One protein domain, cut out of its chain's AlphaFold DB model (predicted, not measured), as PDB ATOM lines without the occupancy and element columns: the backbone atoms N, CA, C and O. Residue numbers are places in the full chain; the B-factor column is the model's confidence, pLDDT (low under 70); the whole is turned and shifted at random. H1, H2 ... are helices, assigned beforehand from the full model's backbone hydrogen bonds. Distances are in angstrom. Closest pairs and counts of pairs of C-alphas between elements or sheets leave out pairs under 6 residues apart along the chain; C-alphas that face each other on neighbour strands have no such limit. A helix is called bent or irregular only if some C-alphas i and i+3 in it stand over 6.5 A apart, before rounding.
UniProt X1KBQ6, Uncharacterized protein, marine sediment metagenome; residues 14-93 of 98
ATOM      1  N   THR A  14      52.952   2.264  -0.047       51.22
ATOM      2  CA  THR A  14      52.334   3.229   0.876       51.22
ATOM      3  C   THR A  14      51.044   3.826   0.320       51.22
ATOM      4  O   THR A  14      50.079   3.943   1.062       51.22
ATOM      5  N   THR A  15      50.979   4.147  -0.976       56.50
ATOM      6  CA  THR A  15      49.766   4.705  -1.605       56.50
ATOM      7  C   THR A  15      48.613   3.703  -1.626       56.50
ATOM      8  O   THR A  15      47.497   4.070  -1.292       56.50
ATOM      9  N   SER A  16      48.877   2.433  -1.943       56.25
ATOM     10  CA  SER A  16      47.862   1.368  -1.940       56.25
ATOM     11  C   SER A  16      47.403   0.994  -0.532       56.25
ATOM     12  O   SER A  16      46.224   0.732  -0.338       56.25
ATOM     13  N   ALA A  17      48.289   1.049   0.468       55.50
ATOM     14  CA  ALA A  17      47.894   0.916   1.867       55.50
ATOM     15  C   ALA A  17      47.040   2.104   2.340       55.50
ATOM     16  O   ALA A  17      46.098   1.904   3.101       55.50
ATOM     17  N   LEU A  18      47.335   3.322   1.871       57.62
ATOM     18  CA  LEU A  18      46.521   4.509   2.139       57.62
ATOM     19  C   LEU A  18      45.148   4.416   1.465       57.62
ATOM     20  O   LEU A  18      44.156   4.826   2.049       57.62
ATOM     21  N   GLU A  19      45.089   3.856   0.258       60.00
ATOM     22  CA  GLU A  19      43.855   3.612  -0.491       60.00
ATOM     23  C   GLU A  19      43.006   2.543   0.212       60.00
ATOM     24  O   GLU A  19      41.839   2.784   0.509       60.00
ATOM     25  N   ASP A  20      43.604   1.413   0.602       59.72
ATOM     26  CA  ASP A  20      42.955   0.378   1.418       59.72
ATOM     27  C   ASP A  20      42.542   0.922   2.805       59.72
ATOM     28  O   ASP A  20      41.542   0.490   3.381       59.72
ATOM     29  N   PHE A  21      43.268   1.893   3.368       60.16
ATOM     30  CA  PHE A  21      42.895   2.563   4.618       60.16
ATOM     31  C   PHE A  21      41.741   3.554   4.417       60.16
ATOM     32  O   PHE A  21      40.799   3.548   5.205       60.16
ATOM     33  N   ALA A  22      41.763   4.350   3.347       63.09
ATOM     34  CA  ALA A  22      40.727   5.323   3.008       63.09
ATOM     35  C   ALA A  22      39.415   4.643   2.602       63.09
ATOM     36  O   ALA A  22      38.353   5.078   3.031       63.09
ATOM     37  N   TRP A  23      39.464   3.529   1.870       63.47
ATOM     38  CA  TRP A  23      38.291   2.682   1.634       63.47
ATOM     39  C   TRP A  23      37.847   1.959   2.911       63.47
ATOM     40  O   TRP A  23      36.652   1.785   3.131       63.47
ATOM     41  N   GLY A  24      38.802   1.583   3.771       63.47
ATOM     42  CA  GLY A  24      38.590   0.953   5.079       63.47
ATOM     43  C   GLY A  24      37.757   1.814   6.024       63.47
ATOM     44  O   GLY A  24      36.700   1.408   6.505       63.47
ATOM     45  N   PHE A  25      38.248   3.027   6.258       64.12
ATOM     46  CA  PHE A  25      37.642   4.023   7.135       64.12
ATOM     47  C   PHE A  25      36.507   4.788   6.461       64.12
ATOM     48  O   PHE A  25      35.494   5.034   7.103       64.12
ATOM     49  N   GLY A  26      36.637   5.134   5.180       65.50
ATOM     50  CA  GLY A  26      35.592   5.817   4.418       65.50
ATOM     51  C   GLY A  26      34.359   4.938   4.228       65.50
ATOM     52  O   GLY A  26      33.245   5.389   4.474       65.50
ATOM     53  N   GLY A  27      34.547   3.658   3.894       64.31
ATOM     54  CA  GLY A  27      33.450   2.694   3.811       64.31
ATOM     55  C   GLY A  27      32.748   2.495   5.156       64.31
ATOM     56  O   GLY A  27      31.523   2.510   5.216       64.31
ATOM     57  N   LEU A  28      33.506   2.403   6.254       65.38
ATOM     58  CA  LEU A  28      32.939   2.279   7.597       65.38
ATOM     59  C   LEU A  28      32.198   3.548   8.052       65.38
ATOM     60  O   LEU A  28      31.097   3.461   8.596       65.38
ATOM     61  N   ALA A  29      32.772   4.725   7.796       64.62
ATOM     62  CA  ALA A  29      32.177   6.013   8.144       64.62
ATOM     63  C   ALA A  29      30.840   6.249   7.424       64.62
ATOM     64  O   ALA A  29      29.929   6.834   8.003       64.62
ATOM     65  N   LEU A  30      30.698   5.754   6.191       64.62
ATOM     66  CA  LEU A  30      29.484   5.913   5.381       64.62
ATOM     67  C   LEU A  30      28.385   4.892   5.711       64.62
ATOM     68  O   LEU A  30      27.226   5.103   5.357       64.62
ATOM     69  N   MET A  31      28.728   3.799   6.395       68.44
ATOM     70  CA  MET A  31      27.786   2.737   6.772       68.44
ATOM     71  C   MET A  31      27.238   2.860   8.189       68.44
ATOM     72  O   MET A  31      26.236   2.223   8.514       68.44
ATOM     73  N   GLY A  32      27.869   3.699   9.014       63.41
ATOM     74  CA  GLY A  32      27.517   3.876  10.416       63.41
ATOM     75  C   GLY A  32      28.041   2.736  11.294       63.41
ATOM     76  O   GLY A  32      28.013   1.562  10.929       63.41
ATOM     77  N   ALA A  33      28.495   3.086  12.500       62.72
ATOM     78  CA  ALA A  33      29.124   2.156  13.446       62.72
ATOM     79  C   ALA A  33      28.202   1.022  13.949       62.72
ATOM     80  O   ALA A  33      28.683   0.079  14.568       62.72
ATOM     81  N   ASN A  34      26.895   1.094  13.673       69.88
ATOM     82  CA  ASN A  34      25.894   0.135  14.146       69.88
ATOM     83  C   ASN A  34      25.598  -1.004  13.152       69.88
ATOM     84  O   ASN A  34      24.749  -1.842  13.445       69.88
ATOM     85  N   ASN A  35      26.253  -1.048  11.984       73.56
ATOM     86  CA  ASN A  35      26.087  -2.151  11.036       73.56
ATOM     87  C   ASN A  35      27.198  -3.206  11.237       73.56
ATOM     88  O   ASN A  35      28.338  -2.957  10.832       73.56
ATOM     89  N   PRO A  36      26.894  -4.397  11.798       75.88
ATOM     90  CA  PRO A  36      27.895  -5.443  12.038       75.88
ATOM     91  C   PRO A  36      28.549  -5.944  10.741       75.88
ATOM     92  O   PRO A  36      29.670  -6.445  10.755       75.88
ATOM     93  N   VAL A  37      27.887  -5.745   9.599       82.69
ATOM     94  CA  VAL A  37      28.333  -6.185   8.274       82.69
ATOM     95  C   VAL A  37      29.286  -5.192   7.606       82.69
ATOM     96  O   VAL A  37      29.984  -5.554   6.659       82.69
ATOM     97  N   ALA A  38      29.366  -3.951   8.092       78.88
ATOM     98  CA  ALA A  38      30.122  -2.887   7.430       78.88
ATOM     99  C   ALA A  38      31.618  -3.213   7.307       78.88
ATOM    100  O   ALA A  38      32.187  -3.150   6.218       78.88
ATOM    101  N   LEU A  39      32.254  -3.619   8.409       80.00
ATOM    102  CA  LEU A  39      33.680  -3.957   8.429       80.00
ATOM    103  C   LEU A  39      34.017  -5.147   7.504       80.00
ATOM    104  O   LEU A  39      34.910  -5.001   6.661       80.00
ATOM    105  N   PRO A  40      33.321  -6.297   7.592       84.12
ATOM    106  CA  PRO A  40      33.533  -7.408   6.666       84.12
ATOM    107  C   PRO A  40      33.245  -7.054   5.204       84.12
ATOM    108  O   PRO A  40      34.022  -7.417   4.322       84.12
ATOM    109  N   ALA A  41      32.181  -6.294   4.923       81.94
ATOM    110  CA  ALA A  41      31.837  -5.879   3.563       81.94
ATOM    111  C   ALA A  41      32.916  -4.982   2.940       81.94
ATOM    112  O   ALA A  41      33.281  -5.161   1.776       81.94
ATOM    113  N   VAL A  42      33.493  -4.063   3.716       80.25
ATOM    114  CA  VAL A  42      34.610  -3.225   3.263       80.25
ATOM    115  C   VAL A  42      35.855  -4.069   2.984       80.25
ATOM    116  O   VAL A  42      36.482  -3.914   1.933       80.25
ATOM    117  N   ARG A  43      36.185  -5.021   3.867       82.12
ATOM    118  CA  ARG A  43      37.291  -5.971   3.636       82.12
ATOM    119  C   ARG A  43      37.053  -6.825   2.389       82.12
ATOM    120  O   ARG A  43      38.014  -7.125   1.681       82.12
ATOM    121  N   LEU A  44      35.799  -7.177   2.090       84.06
ATOM    122  CA  LEU A  44      35.437  -7.930   0.891       84.06
ATOM    123  C   LEU A  44      35.703  -7.103  -0.367       84.06
ATOM    124  O   LEU A  44      36.390  -7.578  -1.268       84.06
ATOM    125  N   VAL A  45      35.222  -5.858  -0.414       78.88
ATOM    126  CA  VAL A  45      35.444  -4.951  -1.552       78.88
ATOM    127  C   VAL A  45      36.941  -4.727  -1.789       78.88
ATOM    128  O   VAL A  45      37.406  -4.857  -2.921       78.88
ATOM    129  N   GLN A  46      37.713  -4.500  -0.725       77.00
ATOM    130  CA  GLN A  46      39.175  -4.379  -0.805       77.00
ATOM    131  C   GLN A  46      39.850  -5.665  -1.278       77.00
ATOM    132  O   GLN A  46      40.773  -5.623  -2.087       77.00
ATOM    133  N   GLY A  47      39.389  -6.820  -0.793       78.94
ATOM    134  CA  GLY A  47      39.866  -8.127  -1.227       78.94
ATOM    135  C   GLY A  47      39.647  -8.339  -2.723       78.94
ATOM    136  O   GLY A  47      40.574  -8.748  -3.425       78.94
ATOM    137  N   VAL A  48      38.454  -7.996  -3.218       81.06
ATOM    138  CA  VAL A  48      38.091  -8.084  -4.639       81.06
ATOM    139  C   VAL A  48      38.942  -7.128  -5.472       81.06
ATOM    140  O   VAL A  48      39.569  -7.563  -6.436       81.06
ATOM    141  N   GLN A  49      39.043  -5.854  -5.086       72.25
ATOM    142  CA  GLN A  49      39.889  -4.873  -5.775       72.25
ATOM    143  C   GLN A  49      41.362  -5.294  -5.763       72.25
ATOM    144  O   GLN A  49      42.036  -5.254  -6.791       72.25
ATOM    145  N   GLY A  50      41.862  -5.769  -4.625       72.00
ATOM    146  CA  GLY A  50      43.206  -6.310  -4.500       72.00
ATOM    147  C   GLY A  50      43.443  -7.466  -5.468       72.00
ATOM    148  O   GLY A  50      44.495  -7.512  -6.113       72.00
ATOM    149  N   HIS A  51      42.473  -8.375  -5.601       78.00
ATOM    150  CA  HIS A  51      42.555  -9.531  -6.495       78.00
ATOM    151  C   HIS A  51      42.547  -9.113  -7.965       78.00
ATOM    152  O   HIS A  51      43.447  -9.507  -8.706       78.00
ATOM    153  N   VAL A  52      41.615  -8.243  -8.352       71.81
ATOM    154  CA  VAL A  52      41.469  -7.737  -9.724       71.81
ATOM    155  C   VAL A  52      42.673  -6.891 -10.155       71.81
ATOM    156  O   VAL A  52      43.179  -7.059 -11.261       71.81
ATOM    157  N   PHE A  53      43.183  -6.013  -9.286       73.06
ATOM    158  CA  PHE A  53      44.259  -5.069  -9.620       73.06
ATOM    159  C   PHE A  53      45.666  -5.544  -9.237       73.06
ATOM    160  O   PHE A  53      46.624  -4.774  -9.314       73.06
ATOM    161  N   ASN A  54      45.819  -6.800  -8.823       70.31
ATOM    162  CA  ASN A  54      47.098  -7.360  -8.394       70.31
ATOM    163  C   ASN A  54      47.768  -6.596  -7.210       70.31
ATOM    164  O   ASN A  54      48.991  -6.482  -7.187       70.31
ATOM    165  N   ARG A  55      46.998  -6.079  -6.232       68.81
ATOM    166  CA  ARG A  55      47.477  -5.217  -5.112       68.81
ATOM    167  C   ARG A  55      47.541  -5.930  -3.743       68.81
ATOM    168  O   ARG A  55      47.315  -7.133  -3.655       68.81
ATOM    169  N   VAL A  56      47.869  -5.188  -2.678       68.69
ATOM    170  CA  VAL A  56      48.100  -5.689  -1.304       68.69
ATOM    171  C   VAL A  56      46.838  -6.300  -0.665       68.69
ATOM    172  O   VAL A  56      46.932  -7.340  -0.016       68.69
ATOM    173  N   GLY A  57      45.650  -5.734  -0.909       63.56
ATOM    174  CA  GLY A  57      44.384  -6.149  -0.282       63.56
ATOM    175  C   GLY A  57      43.906  -7.590  -0.532       63.56
ATOM    176  O   GLY A  57      43.001  -8.055   0.155       63.56
ATOM    177  N   LYS A  58      44.522  -8.353  -1.444       69.56
ATOM    178  CA  LYS A  58      44.091  -9.715  -1.843       69.56
ATOM    179  C   LYS A  58      43.894 -10.702  -0.708       69.56
ATOM    180  O   LYS A  58      42.969 -11.506  -0.751       69.56
ATOM    181  N   GLY A  59      44.791 -10.666   0.277       73.81
ATOM    182  CA  GLY A  59      44.752 -11.595   1.405       73.81
ATOM    183  C   GLY A  59      43.502 -11.412   2.264       73.81
ATOM    184  O   GLY A  59      43.097 -12.338   2.955       73.81
ATOM    185  N   ARG A  60      42.852 -10.244   2.187       77.31
ATOM    186  CA  ARG A  60      41.663  -9.908   2.978       77.31
ATOM    187  C   ARG A  60      40.381 -10.529   2.441       77.31
ATOM    188  O   ARG A  60      39.424 -10.618   3.197       77.31
ATOM    189  N   LEU A  61      40.364 -10.987   1.185       79.31
ATOM    190  CA  LEU A  61      39.170 -11.564   0.559       79.31
ATOM    191  C   LEU A  61      38.651 -12.776   1.343       79.31
ATOM    192  O   LEU A  61      37.467 -12.857   1.649       79.31
ATOM    193  N   VAL A  62      39.549 -13.700   1.691       82.75
ATOM    194  CA  VAL A  62      39.187 -14.941   2.389       82.75
ATOM    195  C   VAL A  62      38.683 -14.637   3.799       82.75
ATOM    196  O   VAL A  62      37.620 -15.111   4.178       82.75
ATOM    197  N   TYR A  63      39.391 -13.783   4.545       82.44
ATOM    198  CA  TYR A  63      38.969 -13.377   5.890       82.44
ATOM    199  C   TYR A  63      37.633 -12.630   5.883       82.44
ATOM    200  O   TYR A  63      36.790 -12.884   6.732       82.44
ATOM    201  N   ALA A  64      37.399 -11.765   4.893       85.88
ATOM    202  CA  ALA A  64      36.134 -11.056   4.752       85.88
ATOM    203  C   ALA A  64      34.954 -12.002   4.495       85.88
ATOM    204  O   ALA A  64      33.879 -11.805   5.052       85.88
ATOM    205  N   LEU A  65      35.148 -13.030   3.664       84.06
ATOM    206  CA  LEU A  65      34.121 -14.041   3.406       84.06
ATOM    207  C   LEU A  65      33.817 -14.879   4.652       84.06
ATOM    208  O   LEU A  65      32.652 -15.174   4.901       84.06
ATOM    209  N   ILE A  66      34.844 -15.224   5.434       89.62
ATOM    210  CA  ILE A  66      34.682 -15.950   6.702       89.62
ATOM    211  C   ILE A  66      33.910 -15.096   7.712       89.62
ATOM    212  O   ILE A  66      32.915 -15.573   8.246       89.62
ATOM    213  N   ASP A  67      34.295 -13.832   7.909       88.12
ATOM    214  CA  ASP A  67      33.602 -12.918   8.828       88.12
ATOM    215  C   ASP A  67      32.124 -12.722   8.425       88.12
ATOM    216  O   ASP A  67      31.232 -12.727   9.268       88.12
ATOM    217  N   LEU A  68      31.839 -12.574   7.124       86.50
ATOM    218  CA  LEU A  68      30.466 -12.446   6.620       86.50
ATOM    219  C   LEU A  68      29.639 -13.712   6.857       86.50
ATOM    220  O   LEU A  68      28.469 -13.618   7.227       86.50
ATOM    221  N   ALA A  69      30.233 -14.884   6.632       88.56
ATOM    222  CA  ALA A  69      29.578 -16.157   6.894       88.56
ATOM    223  C   ALA A  69      29.300 -16.336   8.392       88.56
ATOM    224  O   ALA A  69      28.196 -16.737   8.750       88.56
ATOM    225  N   ASP A  70      30.254 -15.982   9.255       91.00
ATOM    226  CA  ASP A  70      30.104 -16.071  10.709       91.00
ATOM    227  C   ASP A  70      28.967 -15.172  11.215       91.00
ATOM    228  O   ASP A  70      28.077 -15.631  11.926       91.00
ATOM    229  N   LEU A  71      28.886 -13.924  10.743       89.00
ATOM    230  CA  LEU A  71      27.775 -13.027  11.087       89.00
ATOM    231  C   LEU A  71      26.405 -13.561  10.654       89.00
ATOM    232  O   LEU A  71      25.415 -13.346  11.358       89.00
ATOM    233  N   ILE A  72      26.334 -14.250   9.510       88.31
ATOM    234  CA  ILE A  72      25.102 -14.901   9.052       88.31
ATOM    235  C   ILE A  72      24.757 -16.090   9.953       88.31
ATOM    236  O   ILE A  72      23.608 -16.236  10.365       88.31
ATOM    237  N   ILE A  73      25.745 -16.924  10.277       90.69
ATOM    238  CA  ILE A  73      25.571 -18.130  11.095       90.69
ATOM    239  C   ILE A  73      25.158 -17.773  12.529       90.69
ATOM    240  O   ILE A  73      24.259 -18.403  13.081       90.69
ATOM    241  N   VAL A  74      25.760 -16.736  13.113       91.88
ATOM    242  CA  VAL A  74      25.456 -16.243  14.469       91.88
ATOM    243  C   VAL A  74      24.159 -15.410  14.498       91.88
ATOM    244  O   VAL A  74      23.688 -15.011  15.562       91.88
ATOM    245  N   GLY A  75      23.535 -15.163  13.340       86.62
ATOM    246  CA  GLY A  75      22.261 -14.447  13.229       86.62
ATOM    247  C   GLY A  75      22.368 -12.933  13.428       86.62
ATOM    248  O   GLY A  75      21.353 -12.261  13.602       86.62
ATOM    249  N   GLN A  76      23.582 -12.376  13.389       83.88
ATOM    250  CA  GLN A  76      23.824 -10.930  13.451       83.88
ATOM    251  C   GLN A  76      23.638 -10.235  12.096       83.88
ATOM    252  O   GLN A  76      23.521  -9.011  12.041       83.88
ATOM    253  N   ALA A  77      23.597 -11.003  11.008       85.44
ATOM    254  CA  ALA A  77      23.354 -10.518   9.660       85.44
ATOM    255  C   ALA A  77      22.509 -11.513   8.857       85.44
ATOM    256  O   ALA A  77      22.496 -12.711   9.115       85.44
ATOM    257  N   SER A  78      21.832 -11.022   7.826       87.44
ATOM    258  CA  SER A  78      21.234 -11.853   6.779       87.44
ATOM    259  C   SER A  78      21.985 -11.682   5.461       87.44
ATOM    260  O   SER A  78      22.569 -10.626   5.207       87.44
ATOM    261  N   VAL A  79      21.911 -12.676   4.572       83.00
ATOM    262  CA  VAL A  79      22.447 -12.578   3.197       83.00
ATOM    263  C   VAL A  79      21.940 -11.310   2.493       83.00
ATOM    264  O   VAL A  79      22.700 -10.626   1.812       83.00
ATOM    265  N   GLN A  80      20.675 -10.948   2.728       83.38
ATOM    266  CA  GLN A  80      20.077  -9.720   2.211       83.38
ATOM    267  C   GLN A  80      20.768  -8.466   2.771       83.38
ATOM    268  O   GLN A  80      21.182  -7.606   2.000       83.38
ATOM    269  N   SER A  81      20.983  -8.393   4.090       80.44
ATOM    270  CA  SER A  81      21.682  -7.261   4.718       80.44
ATOM    271  C   SER A  81      23.128  -7.108   4.232       80.44
ATOM    272  O   SER A  81      23.603  -5.986   4.055       80.44
ATOM    273  N   VAL A  82      23.814  -8.219   3.932       83.31
ATOM    274  CA  VAL A  82      25.144  -8.213   3.304       83.31
ATOM    275  C   VAL A  82      25.083  -7.616   1.912       83.31
ATOM    276  O   VAL A  82      25.883  -6.742   1.579       83.31
ATOM    277  N   PHE A  83      24.115  -8.038   1.107       82.81
ATOM    278  CA  PHE A  83      23.955  -7.525  -0.244       82.81
ATOM    279  C   PHE A  83      23.606  -6.032  -0.270       82.81
ATOM    280  O   PHE A  83      24.181  -5.281  -1.061       82.81
ATOM    281  N   ASP A  84      22.723  -5.583   0.618       82.44
ATOM    282  CA  ASP A  84      22.346  -4.172   0.732       82.44
ATOM    283  C   ASP A  84      23.530  -3.309   1.192       82.44
ATOM    284  O   ASP A  84      23.782  -2.245   0.622       82.44
ATOM    285  N   THR A  85      24.330  -3.823   2.129       78.94
ATOM    286  CA  THR A  85      25.588  -3.211   2.582       78.94
ATOM    287  C   THR A  85      26.579  -3.096   1.410       78.94
ATOM    288  O   THR A  85      27.047  -2.007   1.079       78.94
ATOM    289  N   LEU A  86      26.839  -4.173   0.667       77.31
ATOM    290  CA  LEU A  86      27.726  -4.132  -0.509       77.31
ATOM    291  C   LEU A  86      27.223  -3.180  -1.609       77.31
ATOM    292  O   LEU A  86      28.014  -2.469  -2.237       77.31
ATOM    293  N   LYS A  87      25.906  -3.112  -1.823       76.38
ATOM    294  CA  LYS A  87      25.287  -2.123  -2.716       76.38
ATOM    295  C   LYS A  87      25.527  -0.695  -2.241       76.38
ATOM    296  O   LYS A  87      25.800   0.171  -3.067       76.38
ATOM    297  N   GLN A  88      25.439  -0.435  -0.942       72.56
ATOM    298  CA  GLN A  88      25.720   0.883  -0.383       72.56
ATOM    299  C   GLN A  88      27.188   1.284  -0.605       72.56
ATOM    300  O   GLN A  88      27.428   2.395  -1.070       72.56
ATOM    301  N   LEU A  89      28.156   0.377  -0.398       70.06
ATOM    302  CA  LEU A  89      29.580   0.652  -0.690       70.06
ATOM    303  C   LEU A  89      29.824   0.983  -2.159       70.06
ATOM    304  O   LEU A  89      30.605   1.873  -2.478       70.06
ATOM    305  N   THR A  90      29.170   0.254  -3.059       64.88
ATOM    306  CA  THR A  90      29.400   0.386  -4.504       64.88
ATOM    307  C   THR A  90      28.652   1.567  -5.122       64.88
ATOM    308  O   THR A  90      29.136   2.151  -6.089       64.88
ATOM    309  N   LYS A  91      27.515   1.986  -4.551       62.34
ATOM    310  CA  LYS A  91      26.766   3.175  -4.996       62.34
ATOM    311  C   LYS A  91      27.428   4.505  -4.635       62.34
ATOM    312  O   LYS A  91      27.101   5.508  -5.252       62.34
ATOM    313  N   ILE A  92      28.370   4.523  -3.695       52.44
ATOM    314  CA  ILE A  92      29.138   5.728  -3.331       52.44
ATOM    315  C   ILE A  92      30.204   6.076  -4.406       52.44
ATOM    316  O   ILE A  92      30.842   7.126  -4.352       52.44
ATOM    317  N   ALA A  93      30.361   5.246  -5.447       46.56
ATOM    318  CA  ALA A  93      31.358   5.422  -6.503       46.56
ATOM    319  C   ALA A  93      31.061   6.476  -7.608       46.56
ATOM    320  O   ALA A  93      31.891   6.602  -8.507       46.56
TER     321      ALA A  93
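AT A GLANCE: This is residues 14 to 93 of the 98 residues of an uncharacterized protein of marine sediment metagenome (UniProt X1KBQ6). Three helices run back and forth, H2 between H1 and H3, and H4 crosses one end of this slab. The printed part has 80 residues, 64 of them in four named helices, H1 to H4 in order along the chain, with no named strand; its class is all helix, and it is compact, with a radius of gyration of the C-alphas of 12.0 A and spans of 36 by 23 by 17 A.

IN THESE COORDINATES: H1, residues 14 to 31, begins at C-alpha 14 (52.334, 3.229, 0.876) and measures 25.3 A. H2, residues 38 to 52, measures 21.1 A. H3, residues 56 to 73, measures 28.6 A; it is irregular, C-alphas 56 and 59 being 7.3 A apart, with a kink of 28 degrees near residue 63. H4, residues 79 to 91, measures 18.3 A and ends at C-alpha 91 (26.766, 3.175, -4.996).

HOW THE PARTS SIT: H1 and H2 form a hairpin, closest C-alphas Leu 28 and Ala 38, 5.9 A. H2 and H3 form another, closest C-alphas Gly 47 and Leu 61, 3.9 A. H4 touches H2 at a steep tilt of 63 degrees, closest C-alphas Ala 41 and Leu 86, 6.0 A. Every O i to N i+4 pair is within hydrogen-bond range in H1, H2 and H4; in H3, 10 of 14.

THE WHOLE: The printed part has no cut and no long link. Residues 14 to 34, 55 to 58 and 90 to 93 have pLDDT under 70.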